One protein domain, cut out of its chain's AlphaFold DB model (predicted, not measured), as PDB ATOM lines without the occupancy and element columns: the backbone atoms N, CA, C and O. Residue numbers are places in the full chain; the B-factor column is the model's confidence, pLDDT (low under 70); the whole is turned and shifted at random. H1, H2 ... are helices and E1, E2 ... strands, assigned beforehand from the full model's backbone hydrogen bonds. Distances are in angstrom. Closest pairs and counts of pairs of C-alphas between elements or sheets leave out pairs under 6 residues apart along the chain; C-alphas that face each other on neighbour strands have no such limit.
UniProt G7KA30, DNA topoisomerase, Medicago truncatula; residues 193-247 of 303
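AT A GLANCE: This is residues 193 to 247 of the 303 residues of the protein "DNA topoisomerase" of Medicago truncatula (UniProt G7KA30). There is little regular structure here: a tiny hairpin of two strands, E1 and E2, one short helix, H1, set off from E1, and a long tail, of which residues 235 to 247 stick out. The printed part has 55 residues, with E1, E2 and H1 in that order along it; the sheet is antiparallel and the class is mixed, with 16 residues in named elements. The whole is loose, with a radius of gyration of the C-alphas of 13.9 A and spans of 39 by 28 by 18 A.

HOW THE PARTS SIT: E1, residues 198 to 200, and E2, residues 209 to 211, form an antiparallel hairpin at 167 degrees between their directions. N 199 and O 210 are within hydrogen-bond range at 2.8 A. H1, residues 219 to 228, is apart from E1. In H1 every O i to N i+4 pair is within hydrogen-bond range.

IN THESE COORDINATES: E1 begins at C-alpha 198, (255.329, 240.225, 164.660), and is 6.8 A long; E2 is 6.3 A. H1 is 14.2 A long and ends at C-alpha 228, (257.552, 239.553, 178.441).

THE WHOLE: The C-alphas farthest apart, those of Ser 220 and Phe 247, are 41.1 A apart. The printed part has no cut, and both links are short. Confidence is low, under 70, at residues 204, 230 to 234, 236, 238 and 243 to 247.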
ATOM      1  N   GLN A 193     239.578 247.169 167.301       84.88
ATOM      2  CA  GLN A 193     240.938 247.006 166.812       84.88
ATOM      3  C   GLN A 193     241.531 245.753 167.445       84.88
ATOM      4  O   GLN A 193     241.566 245.631 168.668       84.88
ATOM      5  N   LYS A 194     242.002 244.827 166.610       90.94
ATOM      6  CA  LYS A 194     242.805 243.696 167.066       90.94
ATOM      7  C   LYS A 194     244.278 243.988 166.821       90.94
ATOM      8  O   LYS A 194     244.649 244.534 165.786       90.94
ATOM      9  N   TYR A 195     245.103 243.599 167.775       91.25
ATOM     10  CA  TYR A 195     246.541 243.806 167.773       91.25
ATOM     11  C   TYR A 195     247.237 242.454 167.634       91.25
ATOM     12  O   TYR A 195     246.867 241.497 168.311       91.25
ATOM     13  N   ASN A 196     248.242 242.371 166.769       92.06
ATOM     14  CA  ASN A 196     249.098 241.198 166.613       92.06
ATOM     15  C   ASN A 196     250.554 241.598 166.895       92.06
ATOM     16  O   ASN A 196     250.900 242.779 166.828       92.06
ATOM     17  N   ILE A 197     251.390 240.624 167.240       88.31
ATOM     18  CA  ILE A 197     252.818 240.807 167.483       88.31
ATOM     19  C   ILE A 197     253.569 240.091 166.365       88.31
ATOM     20  O   ILE A 197     253.356 238.899 166.153       88.31
ATOM     21  N   SER A 198     254.460 240.807 165.681       86.44
ATOM     22  CA  SER A 198     255.329 240.225 164.660       86.44
ATOM     23  C   SER A 198     256.795 240.578 164.896       86.44
ATOM     24  O   SER A 198     257.107 241.654 165.409       86.44
ATOM     25  N   PHE A 199     257.680 239.661 164.518       82.38
ATOM     26  CA  PHE A 199     259.130 239.792 164.598       82.38
ATOM     27  C   PHE A 199     259.712 239.604 163.202       82.38
ATOM     28  O   PHE A 199     259.331 238.678 162.490       82.38
ATOM     29  N   ASN A 200     260.639 240.473 162.815       82.31
ATOM     30  CA  ASN A 200     261.362 240.343 161.556       82.31
ATOM     31  C   ASN A 200     262.788 239.908 161.857       82.31
ATOM     32  O   ASN A 200     263.481 240.591 162.616       82.31
ATOM     33  N   ASP A 201     263.219 238.814 161.240       77.94
ATOM     34  CA  ASP A 201     264.617 238.416 161.284       77.94
ATOM     35  C   ASP A 201     265.490 239.455 160.552       77.94
ATOM     36  O   ASP A 201     265.122 239.977 159.493       77.94
ATOM     37  N   ARG A 202     266.636 239.787 161.154       71.94
ATOM     38  CA  ARG A 202     267.649 240.716 160.623       71.94
ATOM     39  C   ARG A 202     268.967 240.011 160.279       71.94
ATOM     40  O   ARG A 202     269.968 240.690 160.058       71.94
ATOM     41  N   GLY A 203     268.986 238.678 160.260       72.38
ATOM     42  CA  GLY A 203     270.138 237.889 159.833       72.38
ATOM     43  C   GLY A 203     270.497 238.067 158.351       72.38
ATOM     44  O   GLY A 203     269.790 238.710 157.578       72.38
ATOM     45  N   TYR A 204     271.610 237.453 157.940       69.88
ATOM     46  CA  TYR A 204     272.123 237.494 156.561       69.88
ATOM     47  C   TYR A 204     271.346 236.594 155.567       69.88
ATOM     48  O   TYR A 204     271.724 236.506 154.400       69.88
ATOM     49  N   GLY A 205     270.283 235.911 156.013       71.56
ATOM     50  CA  GLY A 205     269.472 234.984 155.215       71.56
ATOM     51  C   GLY A 205     268.208 235.605 154.594       71.56
ATOM     52  O   GLY A 205     268.035 236.827 154.597       71.56
ATOM     53  N   PRO A 206     267.293 234.776 154.048       73.81
ATOM     54  CA  PRO A 206     265.984 235.233 153.592       73.81
ATOM     55  C   PRO A 206     265.248 235.958 154.723       73.81
ATOM     56  O   PRO A 206     265.206 235.464 155.846       73.81
ATOM     57  N   LYS A 207     264.641 237.115 154.440       77.81
ATOM     58  CA  LYS A 207     263.854 237.844 155.443       77.81
ATOM     59  C   LYS A 207     262.647 237.006 155.858       77.81
ATOM     60  O   LYS A 207     261.743 236.797 155.050       77.81
ATOM     61  N   VAL A 208     262.619 236.569 157.115       77.06
ATOM     62  CA  VAL A 208     261.485 235.846 157.700       77.06
ATOM     63  C   VAL A 208     260.725 236.769 158.648       77.06
ATOM     64  O   VAL A 208     261.319 237.407 159.519       77.06
ATOM     65  N   THR A 209     259.402 236.831 158.486       82.88
ATOM     66  CA  THR A 209     258.496 237.503 159.424       82.88
ATOM     67  C   THR A 209     257.739 236.454 160.227       82.88
ATOM     68  O   THR A 209     256.916 235.718 159.687       82.88
ATOM     69  N   PHE A 210     257.978 236.416 161.533       80.25
ATOM     70  CA  PHE A 210     257.211 235.609 162.472       80.25
ATOM     71  C   PHE A 210     256.021 236.425 162.954       80.25
ATOM     72  O   PHE A 210     256.200 237.525 163.465       80.25
ATOM     73  N   THR A 211     254.809 235.904 162.798       84.19
ATOM     74  CA  THR A 211     253.582 236.565 163.257       84.19
ATOM     75  C   THR A 211     252.915 235.675 164.291       84.19
ATOM     76  O   THR A 211     252.740 234.482 164.056       84.19
ATOM     77  N   SER A 212     252.557 236.239 165.445       83.75
ATOM     78  CA  SER A 212     251.851 235.499 166.490       83.75
ATOM     79  C   SER A 212     250.523 234.951 165.946       83.75
ATOM     80  O   SER A 212     249.783 235.698 165.302       83.75
ATOM     81  N   PRO A 213     250.139 233.698 166.241       84.31
ATOM     82  CA  PRO A 213     248.801 233.206 165.909       84.31
ATOM     83  C   PRO A 213     247.716 233.861 166.785       84.31
ATOM     84  O   PRO A 213     246.530 233.829 166.455       84.31
ATOM     85  N   VAL A 214     248.111 234.482 167.902       89.06
ATOM     86  CA  VAL A 214     247.206 235.107 168.869       89.06
ATOM     87  C   VAL A 214     247.002 236.582 168.543       89.06
ATOM     88  O   VAL A 214     247.959 237.349 168.421       89.06
ATOM     89  N   TRP A 215     245.733 236.984 168.491       92.00
ATOM     90  CA  TRP A 215     245.304 238.373 168.359       92.00
ATOM     91  C   TRP A 215     244.771 238.902 169.690       92.00
ATOM     92  O   TRP A 215     243.971 238.245 170.354       92.00
ATOM     93  N   TYR A 216     245.175 240.116 170.051       91.88
ATOM     94  CA  TYR A 216     244.794 240.793 171.287       91.88
ATOM     95  C   TYR A 216     243.735 241.861 171.019       91.88
ATOM     96  O   TYR A 216     243.771 242.550 170.004       91.88
ATOM     97  N   ASP A 217     242.812 242.030 171.954       91.31
ATOM     98  CA  ASP A 217     241.737 243.032 171.934       91.31
ATOM     99  C   ASP A 217     242.194 244.439 172.365       91.31
ATOM    100  O   ASP A 217     241.498 245.421 172.125       91.31
ATOM    101  N   ALA A 218     243.370 244.551 172.988       91.00
ATOM    102  CA  ALA A 218     243.924 245.815 173.452       91.00
ATOM    103  C   ALA A 218     245.430 245.901 173.196       91.00
ATOM    104  O   ALA A 218     246.182 244.960 173.475       91.00
ATOM    105  N   LYS A 219     245.884 247.086 172.762       90.25
ATOM    106  CA  LYS A 219     247.308 247.381 172.547       90.25
ATOM    107  C   LYS A 219     248.135 247.098 173.797       90.25
ATOM    108  O   LYS A 219     249.202 246.512 173.697       90.25
ATOM    109  N   SER A 220     247.618 247.446 174.974       91.69
ATOM    110  CA  SER A 220     248.297 247.223 176.254       91.69
ATOM    111  C   SER A 220     248.550 245.740 176.544       91.69
ATOM    112  O   SER A 220     249.618 245.407 177.050       91.69
ATOM    113  N   LYS A 221     247.623 244.837 176.193       91.50
ATOM    114  CA  LYS A 221     247.816 243.386 176.359       91.50
ATOM    115  C   LYS A 221     248.869 242.848 175.391       91.50
ATOM    116  O   LYS A 221     249.754 242.112 175.821       91.50
ATOM    117  N   ALA A 222     248.820 243.268 174.124       89.56
ATOM    118  CA  ALA A 222     249.847 242.922 173.142       89.56
ATOM    119  C   ALA A 222     251.232 243.439 173.575       89.56
ATOM    120  O   ALA A 222     252.199 242.687 173.581       89.56
ATOM    121  N   SER A 223     251.323 244.695 174.020       88.56
ATOM    122  CA  SER A 223     252.569 245.304 174.495       88.56
ATOM    123  C   SER A 223     253.127 244.615 175.738       88.56
ATOM    124  O   SER A 223     254.327 244.371 175.786       88.56
ATOM    125  N   LYS A 224     252.283 244.234 176.707       90.00
ATOM    126  CA  LYS A 224     252.718 243.445 177.873       90.00
ATOM    127  C   LYS A 224     253.287 242.089 177.461       90.00
ATOM    128  O   LYS A 224     254.320 241.683 177.984       90.00
ATOM    129  N   LYS A 225     252.646 241.396 176.510       88.44
ATOM    130  CA  LYS A 225     253.173 240.123 176.004       88.44
ATOM    131  C   LYS A 225     254.499 240.322 175.271       88.44
ATOM    132  O   LYS A 225     255.428 239.566 175.526       88.44
ATOM    133  N   LEU A 226     254.602 241.348 174.428       85.06
ATOM    134  CA  LEU A 226     255.842 241.683 173.731       85.06
ATOM    135  C   LEU A 226     256.977 242.003 174.717       85.06
ATOM    136  O   LEU A 226     258.076 241.505 174.540       85.06
ATOM    137  N   GLN A 227     256.706 242.762 175.782       84.44
ATOM    138  CA  GLN A 227     257.689 243.059 176.835       84.44
ATOM    139  C   GLN A 227     258.106 241.817 177.634       84.44
ATOM    140  O   GLN A 227     259.238 241.748 178.096       84.44
ATOM    141  N   SER A 228     257.213 240.833 177.798       82.31
ATOM    142  CA  SER A 228     257.552 239.553 178.441       82.31
ATOM    143  C   SER A 228     258.454 238.657 177.585       82.31
ATOM    144  O   SER A 228     259.015 237.694 178.096       82.31
ATOM    145  N   CYS A 229     258.588 238.950 176.290       76.50
ATOM    146  CA  CYS A 229     259.608 238.350 175.442       76.50
ATOM    147  C   CYS A 229     260.921 239.104 175.722       76.50
ATOM    148  O   CYS A 229     261.215 240.098 175.068       76.50
ATOM    149  N   SER A 230     261.638 238.683 176.766       60.88
ATOM    150  CA  SER A 230     262.780 239.398 177.360       60.88
ATOM    151  C   SER A 230     264.055 239.387 176.520       60.88
ATOM    152  O   SER A 230     264.929 240.223 176.736       60.88
ATOM    153  N   ASP A 231     264.169 238.461 175.571       65.38
ATOM    154  CA  ASP A 231     265.430 238.180 174.897       65.38
ATOM    155  C   ASP A 231     265.404 238.720 173.462       65.38
ATOM    156  O   ASP A 231     264.474 238.460 172.697       65.38
ATOM    157  N   GLU A 232     266.466 239.423 173.052       61.72
ATOM    158  CA  GLU A 232     266.658 239.877 171.661       61.72
ATOM    159  C   GLU A 232     266.820 238.713 170.665       61.72
ATOM    160  O   GLU A 232     266.874 238.916 169.451       61.72
ATOM    161  N   LYS A 233     266.913 237.480 171.177       66.31
ATOM    162  CA  LYS A 233     267.110 236.256 170.412       66.31
ATOM    163  C   LYS A 233     265.917 235.334 170.628       66.31
ATOM    164  O   LYS A 233     265.665 234.884 171.739       66.31
ATOM    165  N   ALA A 234     265.203 235.031 169.550       68.31
ATOM    166  CA  ALA A 234     264.198 233.979 169.548       68.31
ATOM    167  C   ALA A 234     264.863 232.643 169.197       68.31
ATOM    168  O   ALA A 234     265.570 232.544 168.192       68.31
ATOM    169  N   THR A 235     264.619 231.610 170.000       71.69
ATOM    170  CA  THR A 235     265.015 230.239 169.661       71.69
ATOM    171  C   THR A 235     263.899 229.592 168.858       71.69
ATOM    172  O   THR A 235     262.761 229.502 169.320       71.69
ATOM    173  N   ILE A 236     264.219 229.127 167.654       69.69
ATOM    174  CA  ILE A 236     263.301 228.307 166.867       69.69
ATOM    175  C   ILE A 236     263.277 226.918 167.507       69.69
ATOM    176  O   ILE A 236     264.267 226.194 167.453       69.69
ATOM    177  N   VAL A 237     262.161 226.576 168.153       75.06
ATOM    178  CA  VAL A 237     261.973 225.268 168.807       75.06
ATOM    179  C   VAL A 237     261.565 224.207 167.789       75.06
ATOM    180  O   VAL A 237     262.010 223.067 167.870       75.06
ATOM    181  N   GLU A 238     260.743 224.586 166.812       69.19
ATOM    182  CA  GLU A 238     260.189 223.665 165.827       69.19
ATOM    183  C   GLU A 238     259.890 224.405 164.521       69.19
ATOM    184  O   GLU A 238     259.432 225.551 164.529       69.19
ATOM    185  N   VAL A 239     260.170 223.752 163.391       71.94
ATOM    186  CA  VAL A 239     259.874 224.269 162.052       71.94
ATOM    187  C   VAL A 239     258.906 223.313 161.377       71.94
ATOM    188  O   VAL A 239     259.281 222.210 160.985       71.94
ATOM    189  N   PHE A 240     257.669 223.764 161.192       70.75
ATOM    190  CA  PHE A 240     256.706 223.080 160.340       70.75
ATOM    191  C   PHE A 240     256.853 223.601 158.914       70.75
ATOM    192  O   PHE A 240     256.563 224.765 158.631       70.75
ATOM    193  N   VAL A 241     257.314 222.740 158.008       71.25
ATOM    194  CA  VAL A 241     257.333 223.041 156.576       71.25
ATOM    195  C   VAL A 241     256.022 222.553 155.975       71.25
ATOM    196  O   VAL A 241     255.872 221.376 155.654       71.25
ATOM    197  N   GLU A 242     255.061 223.458 155.813       70.25
ATOM    198  CA  GLU A 242     253.881 223.181 154.998       70.25
ATOM    199  C   GLU A 242     254.243 223.414 153.526       70.25
ATOM    200  O   GLU A 242     254.310 224.551 153.047       70.25
ATOM    201  N   ILE A 243     254.511 222.328 152.794       69.31
ATOM    202  CA  ILE A 243     254.670 222.387 151.337       69.31
ATOM    203  C   ILE A 243     253.284 222.626 150.741       69.31
ATOM    204  O   ILE A 243     252.554 221.702 150.385       69.31
ATOM    205  N   THR A 244     252.906 223.896 150.631       63.97
ATOM    206  CA  THR A 244     251.750 224.290 149.832       63.97
ATOM    207  C   THR A 244     252.143 224.166 148.367       63.97
ATOM    208  O   THR A 244     252.717 225.078 147.771       63.97
ATOM    209  N   ASN A 245     251.840 223.013 147.764       61.06
ATOM    210  CA  ASN A 245     251.796 222.897 146.313       61.06
ATOM    211  C   ASN A 245     250.806 223.958 145.829       61.06
ATOM    212  O   ASN A 245     249.591 223.787 145.939       61.06
ATOM    213  N   LYS A 246     251.324 225.094 145.347       58.72
ATOM    214  CA  LYS A 246     250.541 226.073 144.603       58.72
ATOM    215  C   LYS A 246     250.093 225.363 143.334       58.72
ATOM    216  O   LYS A 246     250.757 225.453 142.308       58.72
ATOM    217  N   PHE A 247     248.992 224.620 143.416       58.97
ATOM    218  CA  PHE A 247     248.257 224.202 142.239       58.97
ATOM    219  C   PHE A 247     248.108 225.448 141.375       58.97
ATOM    220  O   PHE A 247     247.687 226.497 141.878       58.97
TER     221      PHE A 247